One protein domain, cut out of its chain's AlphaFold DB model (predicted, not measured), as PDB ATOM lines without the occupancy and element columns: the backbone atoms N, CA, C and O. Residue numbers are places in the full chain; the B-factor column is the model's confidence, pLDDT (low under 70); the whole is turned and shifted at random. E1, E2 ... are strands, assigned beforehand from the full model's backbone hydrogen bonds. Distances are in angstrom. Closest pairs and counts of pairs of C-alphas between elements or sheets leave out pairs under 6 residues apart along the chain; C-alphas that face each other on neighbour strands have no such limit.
ATOM      1  N   MET A  48      34.407 143.609 -24.269       89.44
ATOM      2  CA  MET A  48      33.268 142.814 -24.714       89.44
ATOM      3  C   MET A  48      33.795 141.559 -25.402       89.44
ATOM      4  O   MET A  48      34.606 141.646 -26.316       89.44
ATOM      5  N   VAL A  49      33.346 140.398 -24.957       91.12
ATOM      6  CA  VAL A  49      33.781 139.088 -25.457       91.12
ATOM      7  C   VAL A  49      32.666 138.350 -26.197       91.12
ATOM      8  O   VAL A  49      32.937 137.464 -27.004       91.12
ATOM      9  N   GLY A  50      31.408 138.743 -25.990       89.12
ATOM     10  CA  GLY A  50      30.259 138.166 -26.679       89.12
ATOM     11  C   GLY A  50      29.068 139.114 -26.717       89.12
ATOM     12  O   GLY A  50      28.903 139.958 -25.838       89.12
ATOM     13  N   SER A  51      28.247 138.962 -27.753       91.75
ATOM     14  CA  SER A  51      26.953 139.623 -27.897       91.75
ATOM     15  C   SER A  51      25.997 138.671 -28.606       91.75
ATOM     16  O   SER A  51      26.379 138.032 -29.591       91.75
ATOM     17  N   TYR A  52      24.778 138.538 -28.089       92.94
ATOM     18  CA  TYR A  52      23.766 137.652 -28.651       92.94
ATOM     19  C   TYR A  52      22.364 138.209 -28.421       92.94
ATOM     20  O   TYR A  52      22.042 138.659 -27.325       92.94
ATOM     21  N   GLU A  53      21.522 138.151 -29.449       94.19
ATOM     22  CA  GLU A  53      20.107 138.512 -29.373       94.19
ATOM     23  C   GLU A  53      19.264 137.307 -29.784       94.19
ATOM     24  O   GLU A  53      19.558 136.638 -30.777       94.19
ATOM     25  N   THR A  54      18.198 137.047 -29.033       93.44
ATOM     26  CA  THR A  54      17.188 136.053 -29.390       93.44
ATOM     27  C   THR A  54      15.788 136.572 -29.090       93.44
ATOM     28  O   THR A  54      15.592 137.422 -28.220       93.44
ATOM     29  N   THR A  55      14.806 136.071 -29.832       93.69
ATOM     30  CA  THR A  55      13.391 136.382 -29.609       93.69
ATOM     31  C   THR A  55      12.745 135.217 -28.877       93.69
ATOM     32  O   THR A  55      12.914 134.063 -29.259       93.69
ATOM     33  N   VAL A  56      12.001 135.532 -27.824       91.31
ATOM     34  CA  VAL A  56      11.256 134.585 -27.006       91.31
ATOM     35  C   VAL A  56       9.772 134.838 -27.211       91.31
ATOM     36  O   VAL A  56       9.268 135.913 -26.889       91.31
ATOM     37  N   ASN A  57       9.071 133.832 -27.728       90.38
ATOM     38  CA  ASN A  57       7.619 133.847 -27.821       90.38
ATOM     39  C   ASN A  57       7.036 133.279 -26.521       90.38
ATOM     40  O   ASN A  57       7.184 132.091 -26.226       90.38
ATOM     41  N   VAL A  58       6.404 134.136 -25.722       88.75
ATOM     42  CA  VAL A  58       5.717 133.720 -24.498       88.75
ATOM     43  C   VAL A  58       4.265 133.426 -24.844       88.75
ATOM     44  O   VAL A  58       3.538 134.316 -25.280       88.75
ATOM     45  N   GLN A  59       3.840 132.185 -24.616       87.94
ATOM     46  CA  GLN A  59       2.451 131.759 -24.795       87.94
ATOM     47  C   GLN A  59       1.598 132.143 -23.583       87.94
ATOM     48  O   GLN A  59       2.093 132.190 -22.453       87.94
ATOM     49  N   ALA A  60       0.296 132.351 -23.796       80.50
ATOM     50  CA  ALA A  60      -0.635 132.609 -22.702       80.50
ATOM     51  C   ALA A  60      -0.541 131.540 -21.599       80.50
ATOM     52  O   ALA A  60      -0.566 130.336 -21.868       80.50
ATOM     53  N   ASN A  61      -0.474 131.999 -20.346       75.50
ATOM     54  CA  ASN A  61      -0.467 131.171 -19.134       75.50
ATOM     55  C   ASN A  61       0.675 130.139 -19.052       75.50
ATOM     56  O   ASN A  61       0.549 129.144 -18.337       75.50
ATOM     57  N   LYS A  62       1.790 130.358 -19.760       87.75
ATOM     58  CA  LYS A  62       2.991 129.523 -19.651       87.75
ATOM     59  C   LYS A  62       4.192 130.345 -19.211       87.75
ATOM     60  O   LYS A  62       4.427 131.443 -19.707       87.75
ATOM     61  N   ASN A  63       4.980 129.765 -18.314       90.06
ATOM     62  CA  ASN A  63       6.287 130.297 -17.959       90.06
ATOM     63  C   ASN A  63       7.318 129.854 -19.001       90.06
ATOM     64  O   ASN A  63       7.248 128.737 -19.518       90.06
ATOM     65  N   PHE A  64       8.282 130.723 -19.279       92.31
ATOM     66  CA  PHE A  64       9.419 130.413 -20.132       92.31
ATOM     67  C   PHE A  64      10.602 130.007 -19.253       92.31
ATOM     68  O   PHE A  64      11.006 130.768 -18.375       92.31
ATOM     69  N   ASN A  65      11.142 128.812 -19.473       94.31
ATOM     70  CA  ASN A  65      12.313 128.319 -18.757       94.31
ATOM     71  C   ASN A  65      13.226 127.579 -19.730       94.31
ATOM     72  O   ASN A  65      13.022 126.396 -20.006       94.31
ATOM     73  N   GLU A  66      14.212 128.288 -20.265       94.69
ATOM     74  CA  GLU A  66      15.172 127.733 -21.216       94.69
ATOM     75  C   GLU A  66      16.585 128.207 -20.896       94.69
ATOM     76  O   GLU A  66      16.802 129.228 -20.247       94.69
ATOM     77  N   THR A  67      17.577 127.448 -21.357       96.44
ATOM     78  CA  THR A  67      18.984 127.835 -21.238       96.44
ATOM     79  C   THR A  67      19.482 128.358 -22.571       96.44
ATOM     80  O   THR A  67      19.580 127.609 -23.543       96.44
ATOM     81  N   ILE A  68      19.842 129.637 -22.604       96.12
ATOM     82  CA  ILE A  68      20.373 130.290 -23.795       96.12
ATOM     83  C   ILE A  68      21.891 130.141 -23.812       96.12
ATOM     84  O   ILE A  68      22.569 130.410 -22.821       96.12
ATOM     85  N   THR A  69      22.435 129.699 -24.944       96.62
ATOM     86  CA  THR A  69      23.885 129.603 -25.146       96.62
ATOM     87  C   THR A  69      24.366 130.846 -25.880       96.62
ATOM     88  O   THR A  69      24.032 131.051 -27.043       96.62
ATOM     89  N   VAL A  70      25.146 131.674 -25.193       95.06
ATOM     90  CA  VAL A  70      25.706 132.920 -25.717       95.06
ATOM     91  C   VAL A  70      27.100 132.631 -26.276       95.06
ATOM     92  O   VAL A  70      27.994 132.302 -25.494       95.06
ATOM     93  N   PRO A  71      27.321 132.722 -27.598       93.38
ATOM     94  CA  PRO A  71      28.644 132.525 -28.176       93.38
ATOM     95  C   PRO A  71      29.578 133.691 -27.824       93.38
ATOM     96  O   PRO A  71      29.206 134.860 -27.963       93.38
ATOM     97  N   LEU A  72      30.805 133.375 -27.415       93.00
ATOM     98  CA  LEU A  72      31.869 134.349 -27.195       93.00
ATOM     99  C   LEU A  72      32.810 134.315 -28.400       93.00
ATOM    100  O   LEU A  72      33.367 133.276 -28.737       93.00
ATOM    101  N   LYS A  73      32.946 135.443 -29.095       90.12
ATOM    102  CA  LYS A  73      33.692 135.530 -30.364       90.12
ATOM    103  C   LYS A  73      34.673 136.695 -30.416       90.12
ATOM    104  O   LYS A  73      35.446 136.798 -31.360       90.12
ATOM    105  N   PHE A  74      34.620 137.595 -29.442       84.81
ATOM    106  CA  PHE A  74      35.381 138.838 -29.461       84.81
ATOM    107  C   PHE A  74      36.525 138.787 -28.451       84.81
ATOM    108  O   PHE A  74      36.409 138.148 -27.408       84.81
ATOM    109  N   ASN A  75      37.609 139.512 -28.738       86.12
ATOM    110  CA  ASN A  75      38.706 139.762 -27.797       86.12
ATOM    111  C   ASN A  75      39.345 138.498 -27.184       86.12
ATOM    112  O   ASN A  75      39.736 138.525 -26.017       86.12
ATOM    113  N   ASN A  76      39.453 137.422 -27.976       85.06
ATOM    114  CA  ASN A  76      40.070 136.140 -27.611       85.06
ATOM    115  C   ASN A  76      39.614 135.632 -26.222       85.06
ATOM    116  O   ASN A  76      40.357 135.739 -25.238       85.06
ATOM    117  N   PRO A  77      38.356 135.173 -26.105       87.88
ATOM    118  CA  PRO A  77      37.792 134.774 -24.825       87.88
ATOM    119  C   PRO A  77      38.429 133.476 -24.307       87.88
ATOM    120  O   PRO A  77      38.851 132.630 -25.083       87.88
ATOM    121  N   ASP A  78      38.431 133.292 -22.985       88.56
ATOM    122  CA  ASP A  78      38.899 132.059 -22.338       88.56
ATOM    123  C   ASP A  78      37.914 130.882 -22.541       88.56
ATOM    124  O   ASP A  78      38.261 129.730 -22.301       88.56
ATOM    125  N   TYR A  79      36.678 131.170 -22.971       89.44
ATOM    126  CA  TYR A  79      35.609 130.200 -23.214       89.44
ATOM    127  C   TYR A  79      34.945 130.471 -24.565       89.44
ATOM    128  O   TYR A  79      34.770 131.630 -24.935       89.44
ATOM    129  N   ASP A  80      34.472 129.431 -25.249       93.12
ATOM    130  CA  ASP A  80      33.784 129.579 -26.545       93.12
ATOM    131  C   ASP A  80      32.340 130.082 -26.408       93.12
ATOM    132  O   ASP A  80      31.766 130.684 -27.318       93.12
ATOM    133  N   SER A  81      31.696 129.791 -25.277       94.69
ATOM    134  CA  SER A  81      30.310 130.177 -25.017       94.69
ATOM    135  C   SER A  81      29.986 130.178 -23.526       94.69
ATOM    136  O   SER A  81      30.666 129.539 -22.727       94.69
ATOM    137  N   VAL A  82      28.909 130.874 -23.162       95.19
ATOM    138  CA  VAL A  82      28.351 130.895 -21.805       95.19
ATOM    139  C   VAL A  82      26.900 130.438 -21.858       95.19
ATOM    140  O   VAL A  82      26.119 130.910 -22.683       95.19
ATOM    141  N   LYS A  83      26.521 129.524 -20.964       96.50
ATOM    142  CA  LYS A  83      25.135 129.066 -20.815       96.50
ATOM    143  C   LYS A  83      24.436 129.888 -19.738       96.50
ATOM    144  O   LYS A  83      24.856 129.861 -18.583       96.50
ATOM    145  N   VAL A  84      23.369 130.583 -20.115       96.69
ATOM    146  CA  VAL A  84      22.571 131.434 -19.228       96.69
ATOM    147  C   VAL A  84      21.170 130.831 -19.099       96.69
ATOM    148  O   VAL A  84      20.407 130.861 -20.066       96.69
ATOM    149  N   PRO A  85      20.805 130.253 -17.941       97.00
ATOM    150  CA  PRO A  85      19.434 129.835 -17.678       97.00
ATOM    151  C   PRO A  85      18.536 131.065 -17.527       97.00
ATOM    152  O   PRO A  85      18.875 131.993 -16.791       97.00
ATOM    153  N   VAL A  86      17.399 131.065 -18.215       96.50
ATOM    154  CA  VAL A  86      16.447 132.175 -18.268       96.50
ATOM    155  C   VAL A  86      15.084 131.691 -17.798       96.50
ATOM    156  O   VAL A  86      14.532 130.750 -18.361       96.50
ATOM    157  N   GLN A  87      14.538 132.365 -16.788       95.31
ATOM    158  CA  GLN A  87      13.235 132.084 -16.196       95.31
ATOM    159  C   GLN A  87      12.350 133.327 -16.288       95.31
ATOM    160  O   GLN A  87      12.589 134.322 -15.604       95.31
ATOM    161  N   LEU A  88      11.316 133.272 -17.125       93.50
ATOM    162  CA  LEU A  88      10.345 134.348 -17.276       93.50
ATOM    163  C   LEU A  88       8.962 133.861 -16.849       93.50
ATOM    164  O   LEU A  88       8.387 132.962 -17.467       93.50
ATOM    165  N   ASN A  89       8.421 134.483 -15.807       92.56
ATOM    166  CA  ASN A  89       7.164 134.091 -15.186       92.56
ATOM    167  C   ASN A  89       6.104 135.184 -15.342       92.56
ATOM    168  O   ASN A  89       6.405 136.382 -15.290       92.56
ATOM    169  N   ASN A  90       4.850 134.758 -15.502       88.19
ATOM    170  CA  ASN A  90       3.662 135.623 -15.535       88.19
ATOM    171  C   ASN A  90       3.681 136.729 -16.615       88.19
ATOM    172  O   ASN A  90       2.919 137.694 -16.535       88.19
ATOM    173  N   LEU A  91       4.549 136.622 -17.626       87.81
ATOM    174  CA  LEU A  91       4.576 137.552 -18.752       87.81
ATOM    175  C   LEU A  91       3.266 137.468 -19.544       87.81
ATOM    176  O   LEU A  91       2.679 136.398 -19.700       87.81
ATOM    177  N   LYS A  92       2.816 138.615 -20.065       85.88
ATOM    178  CA  LYS A  92       1.696 138.642 -21.011       85.88
ATOM    179  C   LYS A  92       2.109 137.918 -22.287       85.88
ATOM    180  O   LYS A  92       3.274 137.997 -22.673       85.88
ATOM    181  N   GLU A  93       1.157 137.263 -22.937       87.94
ATOM    182  CA  GLU A  93       1.399 136.608 -24.220       87.94
ATOM    183  C   GLU A  93       1.971 137.599 -25.242       87.94
ATOM    184  O   GLU A  93       1.495 138.733 -25.360       87.94
ATOM    185  N   GLY A  94       3.010 137.176 -25.960       86.75
ATOM    186  CA  GLY A  94       3.635 137.977 -27.002       86.75
ATOM    187  C   GLY A  94       5.115 137.684 -27.208       86.75
ATOM    188  O   GLY A  94       5.720 136.855 -26.524       86.75
ATOM    189  N   ASP A  95       5.689 138.409 -28.163       89.81
ATOM    190  CA  ASP A  95       7.106 138.331 -28.497       89.81
ATOM    191  C   ASP A  95       7.920 139.312 -27.654       89.81
ATOM    192  O   ASP A  95       7.660 140.522 -27.615       89.81
ATOM    193  N   TYR A  96       8.943 138.771 -27.008       90.25
ATOM    194  CA  TYR A  96       9.935 139.505 -26.242       90.25
ATOM    195  C   TYR A  96      11.309 139.254 -26.838       90.25
ATOM    196  O   TYR A  96      11.546 138.240 -27.489       90.25
ATOM    197  N   LYS A  97      12.242 140.164 -26.593       92.50
ATOM    198  CA  LYS A  97      13.634 139.973 -26.987       92.50
ATOM    199  C   LYS A  97      14.511 139.855 -25.761       92.50
ATOM    200  O   LYS A  97      14.338 140.598 -24.798       92.50
ATOM    201  N   LEU A  98      15.463 138.938 -25.828       94.06
ATOM    202  CA  LEU A  98      16.553 138.831 -24.879       94.06
ATOM    203  C   LEU A  98      17.839 139.254 -25.576       94.06
ATOM    204  O   LEU A  98      18.190 138.696 -26.616       94.06
ATOM    205  N   GLN A  99      18.533 140.228 -24.998       95.00
ATOM    206  CA  GLN A  99      19.862 140.640 -25.438       95.00
ATOM    207  C   GLN A  99      20.873 140.339 -24.338       95.00
ATOM    208  O   GLN A  99      20.646 140.665 -23.175       95.00
ATOM    209  N   PHE A 100      21.983 139.727 -24.728       95.12
ATOM    210  CA  PHE A 100      23.072 139.321 -23.855       95.12
ATOM    211  C   PHE A 100      24.345 140.022 -24.306       95.12
ATOM    212  O   PHE A 100      24.728 139.903 -25.470       95.12
ATOM    213  N   PHE A 101      25.036 140.680 -23.383       93.31
ATOM    214  CA  PHE A 101      26.374 141.218 -23.613       93.31
ATOM    215  C   PHE A 101      27.316 140.644 -22.572       93.31
ATOM    216  O   PHE A 101      27.046 140.732 -21.381       93.31
ATOM    217  N   VAL A 102      28.410 140.033 -23.011       92.75
ATOM    218  CA  VAL A 102      29.389 139.432 -22.106       92.75
ATOM    219  C   VAL A 102      30.646 140.278 -22.134       92.75
ATOM    220  O   VAL A 102      31.203 140.530 -23.204       92.75
ATOM    221  N   PHE A 103      31.108 140.684 -20.958       91.88
ATOM    222  CA  PHE A 103      32.302 141.491 -20.765       91.88
ATOM    223  C   PHE A 103      33.334 140.742 -19.928       91.88
ATOM    224  O   PHE A 103      32.991 139.964 -19.039       91.88
ATOM    225  N   ARG A 104      34.606 141.006 -20.214       89.38
ATOM    226  CA  ARG A 104      35.775 140.558 -19.468       89.38
ATOM    227  C   ARG A 104      36.476 141.779 -18.891       89.38
ATOM    228  O   ARG A 104      36.928 142.644 -19.634       89.38
ATOM    229  N   GLU A 105      36.603 141.821 -17.578       87.00
ATOM    230  CA  GLU A 105      37.291 142.877 -16.842       87.00
ATOM    231  C   GLU A 105      38.197 142.216 -15.802       87.00
ATOM    232  O   GLU A 105      37.722 141.435 -14.976       87.00
ATOM    233  N   ASN A 106      39.508 142.475 -15.839       85.12
ATOM    234  CA  ASN A 106      40.473 141.894 -14.893       85.12
ATOM    235  C   ASN A 106      40.372 140.359 -14.773       85.12
ATOM    236  O   ASN A 106      40.355 139.813 -13.668       85.12
ATOM    237  N   LYS A 107      40.244 139.658 -15.910       81.12
ATOM    238  CA  LYS A 107      40.016 138.195 -16.001       81.12
ATOM    239  C   LYS A 107      38.707 137.691 -15.371       81.12
ATOM    240  O   LYS A 107      38.485 136.486 -15.323       81.12
ATOM    241  N   LYS A 108      37.821 138.581 -14.927       89.06
ATOM    242  CA  LYS A 108      36.468 138.241 -14.480       89.06
ATOM    243  C   LYS A 108      35.489 138.475 -15.613       89.06
ATOM    244  O   LYS A 108      35.600 139.463 -16.335       89.06
ATOM    245  N   TYR A 109      34.531 137.571 -15.747       92.88
ATOM    246  CA  TYR A 109      33.495 137.657 -16.762       92.88
ATOM    247  C   TYR A 109      32.180 138.104 -16.129       92.88
ATOM    248  O   TYR A 109      31.859 137.717 -15.006       92.88
ATOM    249  N   LYS A 110      31.418 138.913 -16.858       93.38
ATOM    250  CA  LYS A 110      30.062 139.334 -16.495       93.38
ATOM    251  C   LYS A 110      29.174 139.265 -17.720       93.38
ATOM    252  O   LYS A 110      29.650 139.519 -18.825       93.38
ATOM    253  N   VAL A 111      27.908 138.924 -17.524       94.44
ATOM    254  CA  VAL A 111      26.881 138.993 -18.559       94.44
ATOM    255  C   VAL A 111      25.789 139.972 -18.158       94.44
ATOM    256  O   VAL A 111      25.212 139.880 -17.074       94.44
ATOM    257  N   ASP A 112      25.497 140.883 -19.070       93.56
ATOM    258  CA  ASP A 112      24.419 141.849 -18.982       93.56
ATOM    259  C   ASP A 112      23.255 141.285 -19.794       93.56
ATOM    260  O   ASP A 112      23.391 141.047 -20.999       93.56
ATOM    261  N   VAL A 113      22.122 141.040 -19.139       92.56
ATOM    262  CA  VAL A 113      20.931 140.454 -19.760       92.56
ATOM    263  C   VAL A 113      19.804 141.474 -19.755       92.56
ATOM    264  O   VAL A 113      19.368 141.932 -18.698       92.56
ATOM    265  N   PHE A 114      19.303 141.805 -20.941       92.12
ATOM    266  CA  PHE A 114      18.170 142.699 -21.139       92.12
ATOM    267  C   PHE A 114      16.961 141.897 -21.610       92.12
ATOM    268  O   PHE A 114      17.045 141.171 -22.598       92.12
ATOM    269  N   LEU A 115      15.819 142.094 -20.954       91.31
ATOM    270  CA  LEU A 115      14.508 141.683 -21.447       91.31
ATOM    271  C   LEU A 115      13.815 142.899 -22.055       91.31
ATOM    272  O   LEU A 115      13.558 143.879 -21.352       91.31
ATOM    273  N   LEU A 116      13.497 142.833 -23.344       86.38
ATOM    274  CA  LEU A 116      12.857 143.903 -24.096       86.38
ATOM    275  C   LEU A 116      11.465 143.478 -24.569       86.38
ATOM    276  O   LEU A 116      11.223 142.312 -24.882       86.38
ATOM    277  N   ASN A 117      10.548 144.441 -24.645       82.56
ATOM    278  CA  ASN A 117       9.231 144.236 -25.246       82.56
ATOM    279  C   ASN A 117       9.287 144.317 -26.785       82.56
ATOM    280  O   ASN A 117      10.310 144.662 -27.376       82.56
ATOM    281  N   LYS A 118       8.139 144.099 -27.435       79.94
ATOM    282  CA  LYS A 118       7.950 144.256 -28.891       79.94
ATOM    283  C   LYS A 118       8.390 145.609 -29.479       79.94
ATOM    284  O   LYS A 118       8.676 145.693 -30.667       79.94
ATOM    285  N   ASN A 119       8.438 146.665 -28.665       78.06
ATOM    286  CA  ASN A 119       8.863 148.007 -29.071       78.06
ATOM    287  C   ASN A 119      10.359 148.254 -28.788       78.06
ATOM    288  O   ASN A 119      10.799 149.400 -28.835       78.06
ATOM    289  N   ASN A 120      11.134 147.209 -28.468       77.25
ATOM    290  CA  ASN A 120      12.535 147.279 -28.039       77.25
ATOM    291  C   ASN A 120      12.758 148.151 -26.790       77.25
ATOM    292  O   ASN A 120      13.834 148.714 -26.595       77.25
ATOM    293  N   LEU A 121      11.751 148.275 -25.926       78.25
ATOM    294  CA  LEU A 121      11.895 148.951 -24.640       78.25
ATOM    295  C   LEU A 121      12.308 147.931 -23.585       78.25
ATOM    296  O   LEU A 121      11.684 146.876 -23.462       78.25
ATOM    297  N   SER A 122      13.356 148.254 -22.824       82.12
ATOM    298  CA  SER A 122      13.841 147.400 -21.741       82.12
ATOM    299  C   SER A 122      12.809 147.340 -20.614       82.12
ATOM    300  O   SER A 122      12.499 148.336 -19.960       82.12
ATOM    301  N   ILE A 123      12.285 146.140 -20.394       85.31
ATOM    302  CA  ILE A 123      11.435 145.786 -19.263       85.31
ATOM    303  C   ILE A 123      12.325 145.539 -18.048       85.31
ATOM    304  O   ILE A 123      12.099 146.101 -16.976       85.31
ATOM    305  N   HIS A 124      13.353 144.708 -18.209       87.81
ATOM    306  CA  HIS A 124      14.228 144.293 -17.122       87.81
ATOM    307  C   HIS A 124      15.678 144.200 -17.591       87.81
ATOM    308  O   HIS A 124      15.943 143.907 -18.756       87.81
ATOM    309  N   LEU A 125      16.594 144.468 -16.666       89.62
ATOM    310  CA  LEU A 125      18.034 144.406 -16.860       89.62
ATOM    311  C   LEU A 125      18.642 143.778 -15.616       89.62
ATOM    312  O   LEU A 125      18.372 144.233 -14.501       89.62
ATOM    313  N   GLU A 126      19.494 142.786 -15.821       89.31
ATOM    314  CA  GLU A 126      20.249 142.153 -14.754       89.31
ATOM    315  C   GLU A 126      21.703 141.939 -15.176       89.31
ATOM    316  O   GLU A 126      21.990 141.579 -16.317       89.31
ATOM    317  N   PHE A 127      22.611 142.159 -14.229       92.81
ATOM    318  CA  PHE A 127      24.038 141.901 -14.373       92.81
ATOM    319  C   PHE A 127      24.372 140.640 -13.584       92.81
ATOM    320  O   PHE A 127      24.065 140.551 -12.389       92.81
ATOM    321  N   ILE A 128      24.981 139.663 -14.245       92.94
ATOM    322  CA  ILE A 128      25.259 138.352 -13.666       92.94
ATOM    323  C   ILE A 128      26.748 138.063 -13.813       92.94
ATOM    324  O   ILE A 128      27.288 138.043 -14.918       92.94
ATOM    325  N   ASP A 129      27.419 137.831 -12.689       93.81
ATOM    326  CA  ASP A 129      28.818 137.424 -12.702       93.81
ATOM    327  C   ASP A 129      28.964 136.000 -13.261       93.81
ATOM    328  O   ASP A 129      28.091 135.139 -13.093       93.81
ATOM    329  N   ILE A 130      30.089 135.747 -13.922       92.94
ATOM    330  CA  ILE A 130      30.464 134.435 -14.438       92.94
ATOM    331  C   ILE A 130      31.723 133.981 -13.701       92.94
ATOM    332  O   ILE A 130      32.755 134.655 -13.723       92.94
ATOM    333  N   VAL A 131      31.626 132.816 -13.068       91.56
ATOM    334  CA  VAL A 131      32.711 132.160 -12.336       91.56
ATOM    335  C   VAL A 131      32.935 130.797 -12.980       91.56
ATOM    336  O   VAL A 131      31.981 130.055 -13.211       91.56
ATOM    337  N   ASP A 132      34.183 130.499 -13.340       88.88
ATOM    338  CA  ASP A 132      34.581 129.236 -13.982       88.88
ATOM    339  C   ASP A 132      33.734 128.878 -15.224       88.88
ATOM    340  O   ASP A 132      33.296 127.741 -15.417       88.88
ATOM    341  N   GLY A 133      33.433 129.888 -16.049       86.19
ATOM    342  CA  GLY A 133      32.656 129.737 -17.286       86.19
ATOM    343  C   GLY A 133      31.151 129.522 -17.080       86.19
ATOM    344  O   GLY A 133      30.424 129.303 -18.051       86.19
ATOM    345  N   LYS A 134      30.653 129.597 -15.839       93.06
ATOM    346  CA  LYS A 134      29.233 129.434 -15.496       93.06
ATOM    347  C   LYS A 134      28.677 130.689 -14.837       93.06
ATOM    348  O   LYS A 134      29.349 131.343 -14.045       93.06
ATOM    349  N   VAL A 135      27.426 131.015 -15.145       94.75
ATOM    350  CA  VAL A 135      26.721 132.100 -14.457       94.75
ATOM    351  C   VAL A 135      26.472 131.739 -12.994       94.75
ATOM    352  O   VAL A 135      26.116 130.602 -12.683       94.75
ATOM    353  N   VAL A 136      26.631 132.709 -12.093       95.12
ATOM    354  CA  VAL A 136      26.421 132.490 -10.647       95.12
ATOM    355  C   VAL A 136      24.949 132.312 -10.268       95.12
ATOM    356  O   VAL A 136      24.644 131.757  -9.216       95.12
ATOM    357  N   LYS A 137      24.028 132.791 -11.110       95.69
ATOM    358  CA  LYS A 137      22.577 132.682 -10.926       95.69
ATOM    359  C   LYS A 137      21.845 132.701 -12.275       95.69
ATOM    360  O   LYS A 137      22.408 133.207 -13.249       95.69
ATOM    361  N   PRO A 138      20.615 132.161 -12.354       95.19
ATOM    362  CA  PRO A 138      19.769 132.327 -13.532       95.19
ATOM    363  C   PRO A 138      19.325 133.787 -13.692       95.19
ATOM    364  O   PRO A 138      19.203 134.511 -12.705       95.19
ATOM    365  N   PHE A 139      19.023 134.184 -14.926       95.25
ATOM    366  CA  PHE A 139      18.260 135.399 -15.196       95.25
ATOM    367  C   PHE A 139      16.793 135.134 -14.868       95.25
ATOM    368  O   PHE A 139      16.198 134.215 -15.440       95.25
ATOM    369  N   GLN A 140      16.210 135.914 -13.959       93.94
ATOM    370  CA  GLN A 140      14.842 135.687 -13.503       93.94
ATOM    371  C   GLN A 140      14.011 136.964 -13.561       93.94
ATOM    372  O   GLN A 140      14.340 137.973 -12.944       93.94
ATOM    373  N   TYR A 141      12.875 136.893 -14.250       91.50
ATOM    374  CA  TYR A 141      11.898 137.972 -14.284       91.50
ATOM    375  C   TYR A 141      10.498 137.435 -14.002       91.50
ATOM    376  O   TYR A 141      10.034 136.505 -14.656       91.50
ATOM    377  N   ASP A 142       9.807 138.052 -13.044       90.12
ATOM    378  CA  ASP A 142       8.412 137.748 -12.739       90.12
ATOM    379  C   ASP A 142       7.558 139.009 -12.845       90.12
ATOM    380  O   ASP A 142       7.660 139.940 -12.038       90.12
ATOM    381  N   ARG A 143       6.659 139.004 -13.830       84.12
ATOM    382  CA  ARG A 143       5.720 140.097 -14.078       84.12
ATOM    383  C   ARG A 143       4.820 140.390 -12.879       84.12
ATOM    384  O   ARG A 143       4.489 141.552 -12.677       84.12
ATOM    385  N   ALA A 144       4.431 139.385 -12.092       83.94
ATOM    386  CA  ALA A 144       3.544 139.571 -10.940       83.94
ATOM    387  C   ALA A 144       4.203 140.390  -9.818       83.94
ATOM    388  O   ALA A 144       3.522 141.049  -9.034       83.94
ATOM    389  N   THR A 145       5.536 140.371  -9.756       79.88
ATOM    390  CA  THR A 145       6.314 141.161  -8.790       79.88
ATOM    391  C   THR A 145       6.648 142.565  -9.295       79.88
ATOM    392  O   THR A 145       6.968 143.450  -8.495       79.88
ATOM    393  N   ASP A 146       6.545 142.798 -10.607       73.12
ATOM    394  CA  ASP A 146       6.863 144.082 -11.216       73.12
ATOM    395  C   ASP A 146       5.667 145.036 -11.148       73.12
ATOM    396  O   ASP A 146       4.672 144.895 -11.855       73.12
ATOM    397  N   LYS A 147       5.795 146.057 -10.298       63.97
ATOM    398  CA  LYS A 147       4.777 147.099 -10.096       63.97
ATOM    399  C   LYS A 147       4.708 148.119 -11.237       63.97
ATOM    400  O   LYS A 147       3.895 149.032 -11.162       63.97
ATOM    401  N   ARG A 148       5.596 148.038 -12.235       64.38
ATOM    402  CA  ARG A 148       5.568 148.910 -13.417       64.38
ATOM    403  C   ARG A 148       4.539 148.374 -14.401       64.38
ATOM    404  O   ARG A 148       4.561 147.188 -14.722       64.38
ATOM    405  N   ASP A 149       3.679 149.215 -14.948       54.88
ATOM    406  CA  ASP A 149       2.813 148.801 -16.046       54.88
ATOM    407  C   ASP A 149       3.644 148.678 -17.332       54.88
ATOM    408  O   ASP A 149       3.952 149.668 -17.986       54.88
ATOM    409  N   VAL A 150       4.042 147.458 -17.732       51.78
ATOM    410  CA  VAL A 150       4.812 147.269 -18.985       51.78
ATOM    411  C   VAL A 150       3.979 147.575 -20.231       51.78
ATOM    412  O   VAL A 150       4.532 147.653 -21.325       51.78
ATOM    413  N   GLU A 151       2.671 147.797 -20.069       50.31
ATOM    414  CA  GLU A 151       1.795 148.370 -21.094       50.31
ATOM    415  C   GLU A 151       1.767 149.906 -21.086       50.31
ATOM    416  O   GLU A 151       1.571 150.484 -22.150       50.31
ATOM    417  N   GLU A 152       2.051 150.606 -19.982       47.00
ATOM    418  CA  GLU A 152       2.149 152.082 -19.995       47.00
ATOM    419  C   GLU A 152       3.388 152.587 -20.749       47.00
ATOM    420  O   GLU A 152       3.389 153.704 -21.265       47.00
TER     421      GLU A 152
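What this domain is: This is residues 48 to 152 of the 359 residues of an uncharacterized protein of Granulicatella sp. HMSC31F03 (UniProt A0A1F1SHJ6). An elongated sandwich: a twisted sheet of four strands, E1, E4, E5 and E6, faces a smaller sheet of three, E2, E3 and E7, with most strands running along the long axis. The fit is not flat on flat, for the sheets' best planes stand 40 degrees apart and the strands of the one cross those of the other at 34 degrees. The printed part has 105 residues, with no named helix and seven named strands, E1 to E7 in order; the class is all strand. The larger sheet, in the order E1, E4, E5, E6, is antiparallel throughout, and the smaller, in the order E2, E3, E7, is mixed. The whole is compact, with a radius of gyration of the C-alphas of 14.1 A and spans of 40 by 23 by 21 A.

Where its parts are: E1, residues 48 to 58, begins at C-alpha 48 (33.268, 142.814, -24.714) and is 29.0 A long. E2, residues 64 to 71, measures 20.9 A, and E3, residues 81 to 89, 25.5 A. E4, residues 94 to 105, is the longest strand by residues and runs 35.5 A from C-alpha 94 at (3.635, 137.977, -27.002). E5, residues 108 to 116, spans 26.1 A and E6, residues 122 to 131, 26.0 A. E7, residues 139 to 142, spans 10.4 A and ends at C-alpha 142 (8.412, 137.748, -12.739).

How they stand to each other: E1, an edge strand, is antiparallel to E4 at 164 degrees, with N 54 and O 98 at 2.9 A. E2 and E3 form a hairpin, with N 68 and O 84 at 2.9 A. E4, E5 and E6 form a meander, each strand the antiparallel neighbour of the one before; N 101 and O 112 are 2.9 A apart, and N 113 and O 126 are 2.9 A apart. E7 is parallel to E3 at 10 degrees, with N 141 and O 87 at 2.9 A. Between the sheets, the closest C-alphas of E1 and E2 are those of Tyr 52 and Val 70, 5.9 A apart, and those of E6 and E7 are Glu 126 and Phe 139, 7.1 A. E3 and E5 are near each other, with 6 pairs of C-alphas within 10 A. E1 and E6 are apart.

The domain as a whole: The C-alphas of Ala 60 and Asn 106 are the two farthest apart, at 42.9 A. The printed part has no cut and no long link. The chain changes from one sheet to the other at the links E1 to E2, E3 to E4 and E6 to E7. The mean pLDDT of the printed part is 88.1, and residues 147 to 152 are under 70.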